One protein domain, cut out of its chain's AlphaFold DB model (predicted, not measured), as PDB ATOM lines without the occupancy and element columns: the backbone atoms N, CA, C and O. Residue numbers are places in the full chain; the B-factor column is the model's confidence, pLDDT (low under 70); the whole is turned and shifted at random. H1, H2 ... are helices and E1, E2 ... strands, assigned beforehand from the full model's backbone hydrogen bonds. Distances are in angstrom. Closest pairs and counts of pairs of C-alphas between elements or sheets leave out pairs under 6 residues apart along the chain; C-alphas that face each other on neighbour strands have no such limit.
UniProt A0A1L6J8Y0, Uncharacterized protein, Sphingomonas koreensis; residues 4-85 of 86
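What this domain is: This is residues 4 to 85 of the 86 residues of an uncharacterized protein of Sphingomonas koreensis (UniProt A0A1L6J8Y0). A flat, loose row of three helices, with H2 in the middle between H1 and H4, has a small strand hairpin, E1 and E2, beside H1 at one end and the short helix H3 across the start of H4 toward the other. The 82 printed residues include four named helices and two named strands, in the order H1 E1 E2 H2 H3 H4, and the class is mostly helix. E1 and E2 form an antiparallel sheet of two strands. The radius of gyration of the C-alphas is 15.4 A, and the C-alphas span 50 by 28 by 13 A.

How they stand to each other: E1, residues 26 to 28, and E2, residues 33 to 35, form an antiparallel hairpin, with N 34 and O 27 within hydrogen-bond range at 2.8 A. H1, residues 4 to 22, has its closest C-alphas to E1 at His 16 and Val 26, 5.8 A apart. H1 touches H2, residues 41 to 51, at a steep tilt of 44 degrees, opposite ways; their closest C-alphas, of Ala 7 and Val 48, are 4.8 A apart. H4, residues 71 to 84, touches H2 with residues 79 to 83 alone, at a shallow tilt of 26 degrees, opposite ways; the closest C-alphas are those of Val 49 and Ala 79, 6.0 A apart. H3, residues 57 to 63, is about perpendicular to H4 at 88 degrees. H4 touches H3 with residues 71 to 72 alone, and their closest C-alphas, of Gly 63 and Ser 71, are 4.8 A apart. Helix packing is mostly crossed, but only just: 1 of the 3 touching pairs is at a shallow tilt. H1 is apart from H3 and H4. In H1, H2, H3 and H4 every O i to N i+4 pair is within hydrogen-bond range.

Where its parts are: H1 begins at C-alpha 4, (183.423, 158.465, 155.990), and is 26.8 A long from first to last C-alpha. E1 measures 6.6 A and E2 6.2 A. H2 measures 15.7 A, H3 10.0 A and H4 20.0 A, ending at C-alpha 84, (173.546, 156.289, 175.510).

The domain as a whole: The two C-alphas farthest apart, those of Gly 23 and Lys 67, are 50.3 A apart. The printed part has no cut and no long link; H3 to H4 is short, the others tight. Mean pLDDT of the printed part is 85.6, and residues 61 to 70 are under 70.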
ATOM      1  N   ILE A   4     182.262 159.325 155.754       90.88
ATOM      2  CA  ILE A   4     183.423 158.465 155.990       90.88
ATOM      3  C   ILE A   4     184.670 159.285 156.340       90.88
ATOM      4  O   ILE A   4     185.419 158.881 157.217       90.88
ATOM      5  N   GLU A   5     184.866 160.467 155.748       91.75
ATOM      6  CA  GLU A   5     185.964 161.370 156.127       91.75
ATOM      7  C   GLU A   5     185.826 161.864 157.577       91.75
ATOM      8  O   GLU A   5     186.813 161.889 158.309       91.75
ATOM      9  N   LEU A   6     184.603 162.208 158.007       90.94
ATOM     10  CA  LEU A   6     184.309 162.570 159.400       90.94
ATOM     11  C   LEU A   6     184.623 161.415 160.360       90.94
ATOM     12  O   LEU A   6     185.317 161.613 161.357       90.94
ATOM     13  N   ALA A   7     184.148 160.210 160.036       93.00
ATOM     14  CA  ALA A   7     184.377 159.008 160.831       93.00
ATOM     15  C   ALA A   7     185.868 158.651 160.937       93.00
ATOM     16  O   ALA A   7     186.366 158.410 162.036       93.00
ATOM     17  N   THR A   8     186.595 158.655 159.814       95.31
ATOM     18  CA  THR A   8     188.032 158.354 159.770       95.31
ATOM     19  C   THR A   8     188.824 159.334 160.622       95.31
ATOM     20  O   THR A   8     189.659 158.917 161.422       95.31
ATOM     21  N   ARG A   9     188.532 160.636 160.509       94.88
ATOM     22  CA  ARG A   9     189.202 161.656 161.317       94.88
ATOM     23  C   ARG A   9     188.942 161.460 162.809       94.88
ATOM     24  O   ARG A   9     189.885 161.488 163.588       94.88
ATOM     25  N   ALA A  10     187.695 161.206 163.199       95.94
ATOM     26  CA  ALA A  10     187.350 160.987 164.601       95.94
ATOM     27  C   ALA A  10     188.012 159.735 165.190       95.94
ATOM     28  O   ALA A  10     188.442 159.746 166.342       95.94
ATOM     29  N   LEU A  11     188.135 158.668 164.394       96.44
ATOM     30  CA  LEU A  11     188.867 157.466 164.786       96.44
ATOM     31  C   LEU A  11     190.355 157.763 165.008       96.44
ATOM     32  O   LEU A  11     190.912 157.336 166.017       96.44
ATOM     33  N   ILE A  12     190.987 158.500 164.092       96.25
ATOM     34  CA  ILE A  12     192.397 158.902 164.202       96.25
ATOM     35  C   ILE A  12     192.607 159.779 165.444       96.25
ATOM     36  O   ILE A  12     193.484 159.487 166.256       96.25
ATOM     37  N   ASP A  13     191.767 160.795 165.642       96.69
ATOM     38  CA  ASP A  13     191.839 161.693 166.799       96.69
ATOM     39  C   ASP A  13     191.729 160.910 168.124       96.69
ATOM     40  O   ASP A  13     192.477 161.159 169.075       96.69
ATOM     41  N   GLU A  14     190.845 159.910 168.180       97.44
ATOM     42  CA  GLU A  14     190.681 159.052 169.354       97.44
ATOM     43  C   GLU A  14     191.862 158.090 169.563       97.44
ATOM     44  O   GLU A  14     192.292 157.900 170.707       97.44
ATOM     45  N   LEU A  15     192.444 157.529 168.496       96.00
ATOM     46  CA  LEU A  15     193.681 156.744 168.587       96.00
ATOM     47  C   LEU A  15     194.812 157.584 169.185       96.00
ATOM     48  O   LEU A  15     195.449 157.150 170.144       96.00
ATOM     49  N   HIS A  16     195.021 158.807 168.690       96.00
ATOM     50  CA  HIS A  16     196.026 159.732 169.226       96.00
ATOM     51  C   HIS A  16     195.773 160.076 170.692       96.00
ATOM     52  O   HIS A  16     196.700 160.070 171.509       96.00
ATOM     53  N   ARG A  17     194.512 160.330 171.061       96.50
ATOM     54  CA  ARG A  17     194.128 160.606 172.451       96.50
ATOM     55  C   ARG A  17     194.486 159.437 173.369       96.50
ATOM     56  O   ARG A  17     195.095 159.643 174.422       96.50
ATOM     57  N   GLN A  18     194.132 158.217 172.976       95.50
ATOM     58  CA  GLN A  18     194.453 157.014 173.742       95.50
ATOM     59  C   GLN A  18     195.958 156.722 173.762       95.50
ATOM     60  O   GLN A  18     196.478 156.318 174.804       95.50
ATOM     61  N   GLY A  19     196.661 156.968 172.653       94.06
ATOM     62  CA  GLY A  19     198.102 156.771 172.529       94.06
ATOM     63  C   GLY A  19     198.844 157.664 173.512       94.06
ATOM     64  O   GLY A  19     199.610 157.181 174.348       94.06
ATOM     65  N   LYS A  20     198.482 158.952 173.545       94.50
ATOM     66  CA  LYS A  20     198.996 159.922 174.517       94.50
ATOM     67  C   LYS A  20     198.772 159.489 175.969       94.50
ATOM     68  O   LYS A  20     199.672 159.639 176.788       94.50
ATOM     69  N   MET A  21     197.599 158.946 176.302       93.00
ATOM     70  CA  MET A  21     197.306 158.470 177.662       93.00
ATOM     71  C   MET A  21     198.130 157.244 178.074       93.00
ATOM     72  O   MET A  21     198.358 157.039 179.264       93.00
ATOM     73  N   ARG A  22     198.540 156.418 177.109       91.69
ATOM     74  CA  ARG A  22     199.262 155.157 177.337       91.69
ATOM     75  C   ARG A  22     200.772 155.276 177.125       91.69
ATOM     76  O   ARG A  22     201.483 154.319 177.406       91.69
ATOM     77  N   GLY A  23     201.254 156.418 176.636       92.19
ATOM     78  CA  GLY A  23     202.651 156.591 176.231       92.19
ATOM     79  C   GLY A  23     203.008 155.837 174.945       92.19
ATOM     80  O   GLY A  23     204.165 155.484 174.752       92.19
ATOM     81  N   VAL A  24     202.020 155.579 174.085       91.56
ATOM     82  CA  VAL A  24     202.174 154.900 172.793       91.56
ATOM     83  C   VAL A  24     202.129 155.933 171.671       91.56
ATOM     84  O   VAL A  24     201.216 156.763 171.627       91.56
ATOM     85  N   ALA A  25     203.091 155.866 170.751       91.56
ATOM     86  CA  ALA A  25     203.071 156.671 169.538       91.56
ATOM     87  C   ALA A  25     202.035 156.120 168.545       91.56
ATOM     88  O   ALA A  25     201.981 154.918 168.289       91.56
ATOM     89  N   VAL A  26     201.222 157.017 167.991       94.12
ATOM     90  CA  VAL A  26     200.334 156.735 166.862       94.12
ATOM     91  C   VAL A  26     200.856 157.547 165.688       94.12
ATOM     92  O   VAL A  26     201.018 158.761 165.801       94.12
ATOM     93  N   GLU A  27     201.145 156.875 164.582       94.19
ATOM     94  CA  GLU A  27     201.563 157.514 163.335       94.19
ATOM     95  C   GLU A  27     200.481 157.289 162.287       94.19
ATOM     96  O   GLU A  27     200.049 156.158 162.075       94.19
ATOM     97  N   ASP A  28     200.033 158.344 161.615       93.75
ATOM     98  CA  ASP A  28     199.040 158.234 160.554       93.75
ATOM     99  C   ASP A  28     199.315 159.215 159.408       93.75
ATOM    100  O   ASP A  28     200.077 160.174 159.539       93.75
ATOM    101  N   ASN A  29     198.691 158.952 158.262       92.31
ATOM    102  CA  ASN A  29     198.714 159.826 157.084       92.31
ATOM    103  C   ASN A  29     197.297 160.191 156.599       92.31
ATOM    104  O   ASN A  29     197.103 160.514 155.427       92.31
ATOM    105  N   GLY A  30     196.291 160.058 157.467       86.69
ATOM    106  CA  GLY A  30     194.878 160.229 157.126       86.69
ATOM    107  C   GLY A  30     194.216 159.054 156.388       86.69
ATOM    108  O   GLY A  30     192.995 159.050 156.251       86.69
ATOM    109  N   THR A  31     194.975 158.049 155.931       86.06
ATOM    110  CA  THR A  31     194.434 156.848 155.247       86.06
ATOM    111  C   THR A  31     194.812 155.538 155.927       86.06
ATOM    112  O   THR A  31     194.039 154.583 155.923       86.06
ATOM    113  N   THR A  32     195.986 155.500 156.543       90.25
ATOM    114  CA  THR A  32     196.504 154.380 157.326       90.25
ATOM    115  C   THR A  32     197.031 154.918 158.643       90.25
ATOM    116  O   THR A  32     197.643 155.987 158.651       90.25
ATOM    117  N   ALA A  33     196.844 154.159 159.720       92.25
ATOM    118  CA  ALA A  33     197.461 154.419 161.012       92.25
ATOM    119  C   ALA A  33     198.306 153.206 161.422       92.25
ATOM    120  O   ALA A  33     197.836 152.068 161.361       92.25
ATOM    121  N   GLN A  34     199.545 153.451 161.834       92.31
ATOM    122  CA  GLN A  34     200.406 152.483 162.492       92.31
ATOM    123  C   GLN A  34     200.287 152.676 164.002       92.31
ATOM    124  O   GLN A  34     200.454 153.776 164.531       92.31
ATOM    125  N   VAL A  35     199.963 151.585 164.689       87.94
ATOM    126  CA  VAL A  35     199.638 151.592 166.112       87.94
ATOM    127  C   VAL A  35     200.416 150.469 166.784       87.94
ATOM    128  O   VAL A  35     200.205 149.300 166.462       87.94
ATOM    129  N   ASP A  36     201.312 150.816 167.707       85.94
ATOM    130  CA  ASP A  36     202.067 149.834 168.489       85.94
ATOM    131  C   ASP A  36     201.397 149.596 169.849       85.94
ATOM    132  O   ASP A  36     201.540 150.375 170.789       85.94
ATOM    133  N   GLY A  37     200.602 148.532 169.949       83.56
ATOM    134  CA  GLY A  37     199.961 148.120 171.195       83.56
ATOM    135  C   GLY A  37     198.472 147.824 171.055       83.56
ATOM    136  O   GLY A  37     197.946 147.603 169.966       83.56
ATOM    137  N   SER A  38     197.775 147.778 172.191       88.38
ATOM    138  CA  SER A  38     196.349 147.434 172.259       88.38
ATOM    139  C   SER A  38     195.509 148.594 172.783       88.38
ATOM    140  O   SER A  38     195.809 149.186 173.826       88.38
ATOM    141  N   PHE A  39     194.420 148.872 172.069       91.31
ATOM    142  CA  PHE A  39     193.519 149.990 172.316       91.31
ATOM    143  C   PHE A  39     192.102 149.473 172.585       91.31
ATOM    144  O   PHE A  39     191.624 148.597 171.863       91.31
ATOM    145  N   PRO A  40     191.415 149.986 173.619       92.88
ATOM    146  CA  PRO A  40     189.986 149.776 173.786       92.88
ATOM    147  C   PRO A  40     189.203 150.162 172.526       92.88
ATOM    148  O   PRO A  40     189.284 151.293 172.048       92.88
ATOM    149  N   VAL A  41     188.413 149.216 172.019       94.69
ATOM    150  CA  VAL A  41     187.627 149.392 170.789       94.69
ATOM    151  C   VAL A  41     186.389 150.254 171.028       94.69
ATOM    152  O   VAL A  41     186.033 151.063 170.179       94.69
ATOM    153  N   GLU A  42     185.742 150.134 172.189       95.56
ATOM    154  CA  GLU A  42     184.502 150.867 172.465       95.56
ATOM    155  C   GLU A  42     184.668 152.399 172.381       95.56
ATOM    156  O   GLU A  42     183.861 153.026 171.693       95.56
ATOM    157  N   PRO A  43     185.704 153.034 172.966       95.25
ATOM    158  CA  PRO A  43     185.919 154.469 172.778       95.25
ATOM    159  C   PRO A  43     186.140 154.873 171.312       95.25
ATOM    160  O   PRO A  43     185.667 155.934 170.913       95.25
ATOM    161  N   LEU A  44     186.777 154.021 170.495       95.25
ATOM    162  CA  LEU A  44     186.941 154.265 169.054       95.25
ATOM    163  C   LEU A  44     185.585 154.277 168.341       95.25
ATOM    164  O   LEU A  44     185.291 155.192 167.575       95.25
ATOM    165  N   VAL A  45     184.728 153.295 168.635       95.62
ATOM    166  CA  VAL A  45     183.367 153.231 168.081       95.62
ATOM    167  C   VAL A  45     182.544 154.440 168.525       95.62
ATOM    168  O   VAL A  45     181.885 155.067 167.697       95.62
ATOM    169  N   ARG A  46     182.618 154.820 169.807       95.94
ATOM    170  CA  ARG A  46     181.920 156.000 170.341       95.94
ATOM    171  C   ARG A  46     182.361 157.287 169.644       95.94
ATOM    172  O   ARG A  46     181.503 158.083 169.277       95.94
ATOM    173  N   ALA A  47     183.661 157.473 169.414       96.00
ATOM    174  CA  ALA A  47     184.183 158.633 168.693       96.00
ATOM    175  C   ALA A  47     183.649 158.702 167.254       96.00
ATOM    176  O   ALA A  47     183.185 159.755 166.817       96.00
ATOM    177  N   VAL A  48     183.639 157.569 166.544       95.19
ATOM    178  CA  VAL A  48     183.088 157.473 165.184       95.19
ATOM    179  C   VAL A  48     181.605 157.836 165.155       95.19
ATOM    180  O   VAL A  48     181.199 158.679 164.358       95.19
ATOM    181  N   VAL A  49     180.797 157.237 166.035       94.00
ATOM    182  CA  VAL A  49     179.345 157.472 166.087       94.00
ATOM    183  C   VAL A  49     179.036 158.922 166.456       94.00
ATOM    184  O   VAL A  49     178.187 159.545 165.821       94.00
ATOM    185  N   ALA A  50     179.760 159.492 167.422       93.06
ATOM    186  CA  ALA A  50     179.603 160.891 167.806       93.06
ATOM    187  C   ALA A  50     179.928 161.854 166.652       93.06
ATOM    188  O   ALA A  50     179.238 162.856 166.477       93.06
ATOM    189  N   ALA A  51     180.934 161.547 165.829       92.69
ATOM    190  CA  ALA A  51     181.328 162.398 164.707       92.69
ATOM    191  C   ALA A  51     180.317 162.412 163.554       92.69
ATOM    192  O   ALA A  51     180.204 163.416 162.852       92.69
ATOM    193  N   ILE A  52     179.569 161.322 163.368       89.50
ATOM    194  CA  ILE A  52     178.504 161.223 162.357       89.50
ATOM    195  C   ILE A  52     177.107 161.484 162.933       89.50
ATOM    196  O   ILE A  52     176.113 161.322 162.223       89.50
ATOM    197  N   ARG A  53     177.024 161.878 164.213       88.19
ATOM    198  CA  ARG A  53     175.768 162.181 164.909       88.19
ATOM    199  C   ARG A  53     174.984 163.275 164.200       88.19
ATOM    200  O   ARG A  53     173.772 163.159 164.067       88.19
ATOM    201  N   GLU A  54     175.677 164.321 163.753       84.94
ATOM    202  CA  GLU A  54     175.098 165.366 162.915       84.94
ATOM    203  C   GLU A  54     175.234 164.949 161.441       84.94
ATOM    204  O   GLU A  54     176.341 164.953 160.893       84.94
ATOM    205  N   PRO A  55     174.137 164.544 160.783       75.62
ATOM    206  CA  PRO A  55     174.203 163.984 159.443       75.62
ATOM    207  C   PRO A  55     174.559 165.055 158.413       75.62
ATOM    208  O   PRO A  55     174.053 166.179 158.447       75.62
ATOM    209  N   THR A  56     175.392 164.691 157.438       79.81
ATOM    210  CA  THR A  56     175.687 165.568 156.296       79.81
ATOM    211  C   THR A  56     174.454 165.743 155.405       79.81
ATOM    212  O   THR A  56     173.526 164.932 155.435       79.81
ATOM    213  N   VAL A  57     174.458 166.771 154.545       75.31
ATOM    214  CA  VAL A  57     173.384 167.003 153.559       75.31
ATOM    215  C   VAL A  57     173.088 165.728 152.757       75.31
ATOM    216  O   VAL A  57     171.930 165.331 152.650       75.31
ATOM    217  N   ASP A  58     174.111 165.002 152.309       72.44
ATOM    218  CA  ASP A  58     173.938 163.748 151.566       72.44
ATOM    219  C   ASP A  58     173.219 162.662 152.387       72.44
ATOM    220  O   ASP A  58     172.307 161.996 151.889       72.44
ATOM    221  N   MET A  59     173.557 162.517 153.675       73.00
ATOM    222  CA  MET A  59     172.880 161.580 154.584       73.00
ATOM    223  C   MET A  59     171.417 161.965 154.825       73.00
ATOM    224  O   MET A  59     170.556 161.085 154.955       73.00
ATOM    225  N   THR A  60     171.117 163.267 154.861       71.31
ATOM    226  CA  THR A  60     169.739 163.756 154.987       71.31
ATOM    227  C   THR A  60     168.922 163.513 153.716       71.31
ATOM    228  O   THR A  60     167.746 163.162 153.807       71.31
ATOM    229  N   VAL A  61     169.527 163.608 152.530       68.62
ATOM    230  CA  VAL A  61     168.843 163.336 151.256       68.62
ATOM    231  C   VAL A  61     168.528 161.844 151.112       68.62
ATOM    232  O   VAL A  61     167.398 161.492 150.778       68.62
ATOM    233  N   ILE A  62     169.473 160.957 151.449       63.69
ATOM    234  CA  ILE A  62     169.272 159.495 151.393       63.69
ATOM    235  C   ILE A  62     168.185 159.038 152.382       63.69
ATOM    236  O   ILE A  62     167.341 158.208 152.042       63.69
ATOM    237  N   GLY A  63     168.155 159.606 153.593       57.81
ATOM    238  CA  GLY A  63     167.114 159.305 154.583       57.81
ATOM    239  C   GLY A  63     165.744 159.926 154.268       57.81
ATOM    240  O   GLY A  63     164.737 159.517 154.845       57.81
ATOM    241  N   GLY A  64     165.691 160.910 153.362       52.75
ATOM    242  CA  GLY A  64     164.541 161.792 153.125       52.75
ATOM    243  C   GLY A  64     163.395 161.208 152.294       52.75
ATOM    244  O   GLY A  64     162.364 161.858 152.144       52.75
ATOM    245  N   ASN A  65     163.503 159.973 151.792       54.28
ATOM    246  CA  ASN A  65     162.412 159.342 151.035       54.28
ATOM    247  C   ASN A  65     161.228 158.856 151.904       54.28
ATOM    248  O   ASN A  65     160.283 158.262 151.384       54.28
ATOM    249  N   ARG A  66     161.233 159.103 153.225       53.78
ATOM    250  CA  ARG A  66     160.137 158.743 154.145       53.78
ATOM    251  C   ARG A  66     159.504 159.996 154.759       53.78
ATOM    252  O   ARG A  66     160.095 160.646 155.607       53.78
ATOM    253  N   LYS A  67     158.261 160.292 154.363       55.22
ATOM    254  CA  LYS A  67     157.457 161.497 154.683       55.22
ATOM    255  C   LYS A  67     157.174 161.795 156.177       55.22
ATOM    256  O   LYS A  67     156.358 162.671 156.450       55.22
ATOM    257  N   HIS A  68     157.760 161.083 157.143       53.94
ATOM    258  CA  HIS A  68     157.290 161.111 158.541       53.94
ATOM    259  C   HIS A  68     158.338 161.445 159.611       53.94
ATOM    260  O   HIS A  68     157.950 161.704 160.743       53.94
ATOM    261  N   LEU A  69     159.625 161.527 159.269       57.44
ATOM    262  CA  LEU A  69     160.671 162.051 160.151       57.44
ATOM    263  C   LEU A  69     161.601 162.929 159.316       57.44
ATOM    264  O   LEU A  69     161.933 162.560 158.187       57.44
ATOM    265  N   GLY A  70     162.039 164.066 159.859       67.12
ATOM    266  CA  GLY A  70     163.206 164.740 159.308       67.12
ATOM    267  C   GLY A  70     164.347 163.727 159.317       67.12
ATOM    268  O   GLY A  70     164.693 163.191 160.366       67.12
ATOM    269  N   SER A  71     164.903 163.398 158.155       70.94
ATOM    270  CA  SER A  71     165.985 162.410 158.032       70.94
ATOM    271  C   SER A  71     167.168 162.725 158.952       70.94
ATOM    272  O   SER A  71     167.833 161.815 159.439       70.94
ATOM    273  N   GLY A  72     167.371 164.011 159.250       76.94
ATOM    274  CA  GLY A  72     168.333 164.481 160.237       76.94
ATOM    275  C   GLY A  72     168.032 164.080 161.688       76.94
ATOM    276  O   GLY A  72     168.957 163.803 162.447       76.94
ATOM    277  N   ASP A  73     166.759 164.043 162.080       80.69
ATOM    278  CA  ASP A  73     166.328 163.657 163.431       80.69
ATOM    279  C   ASP A  73     166.463 162.146 163.640       80.69
ATOM    280  O   ASP A  73     166.887 161.698 164.701       80.69
ATOM    281  N   MET A  74     166.160 161.354 162.604       81.38
ATOM    282  CA  MET A  74     166.305 159.896 162.653       81.38
ATOM    283  C   MET A  74     167.766 159.478 162.859       81.38
ATOM    284  O   MET A  74     168.044 158.607 163.678       81.38
ATOM    285  N   TRP A  75     168.703 160.115 162.151       82.75
ATOM    286  CA  TRP A  75     170.131 159.837 162.322       82.75
ATOM    287  C   TRP A  75     170.636 160.193 163.718       82.75
ATOM    288  O   TRP A  75     171.329 159.381 164.328       82.75
ATOM    289  N   ARG A  76     170.239 161.358 164.242       86.94
ATOM    290  CA  ARG A  76     170.574 161.758 165.612       86.94
ATOM    291  C   ARG A  76     170.031 160.763 166.632       86.94
ATOM    292  O   ARG A  76     170.801 160.275 167.445       86.94
ATOM    293  N   ALA A  77     168.765 160.363 166.512       85.75
ATOM    294  CA  ALA A  77     168.163 159.377 167.409       85.75
ATOM    295  C   ALA A  77     168.880 158.014 167.364       85.75
ATOM    296  O   ALA A  77     169.084 157.387 168.399       85.75
ATOM    297  N   MET A  78     169.296 157.556 166.177       86.69
ATOM    298  CA  MET A  78     170.081 156.323 166.046       86.69
ATOM    299  C   MET A  78     171.458 156.441 166.709       86.69
ATOM    300  O   MET A  78     171.880 155.514 167.397       86.69
ATOM    301  N   ALA A  79     172.159 157.558 166.504       90.38
ATOM    302  CA  ALA A  79     173.456 157.804 167.125       90.38
ATOM    303  C   ALA A  79     173.336 157.900 168.654       90.38
ATOM    304  O   ALA A  79     174.111 157.258 169.360       90.38
ATOM    305  N   ASP A  80     172.329 158.615 169.154       90.12
ATOM    306  CA  ASP A  80     172.051 158.759 170.585       90.12
ATOM    307  C   ASP A  80     171.751 157.390 171.217       90.12
ATOM    308  O   ASP A  80     172.373 157.027 172.208       90.12
ATOM    309  N   GLN A  81     170.931 156.546 170.576       89.88
ATOM    310  CA  GLN A  81     170.658 155.183 171.051       89.88
ATOM    311  C   GLN A  81     171.919 154.303 171.140       89.88
ATOM    312  O   GLN A  81     172.034 153.471 172.043       89.88
ATOM    313  N   ILE A  82     172.861 154.450 170.200       89.50
ATOM    314  CA  ILE A  82     174.132 153.707 170.211       89.50
ATOM    315  C   ILE A  82     175.057 154.222 171.322       89.50
ATOM    316  O   ILE A  82     175.770 153.434 171.943       89.50
ATOM    317  N   LEU A  83     175.076 155.535 171.560       90.81
ATOM    318  CA  LEU A  83     175.966 156.167 172.534       90.81
ATOM    319  C   LEU A  83     175.454 156.038 173.972       90.81
ATOM    320  O   LEU A  83     176.254 155.820 174.884       90.81
ATOM    321  N   GLU A  84     174.154 156.175 174.183       88.44
ATOM    322  CA  GLU A  84     173.546 156.289 175.510       88.44
ATOM    323  C   GLU A  84     172.919 154.968 175.978       88.44
ATOM    324  O   GLU A  84     172.781 154.753 177.181       88.44
ATOM    325  N   GLY A  85     172.663 154.031 175.055       70.00
ATOM    326  CA  GLY A  85     171.957 152.787 175.360       70.00
ATOM    327  C   GLY A  85     170.451 153.012 175.566       70.00
ATOM    328  O   GLY A  85     169.957 154.113 175.330       70.00
TER     329      GLY A  85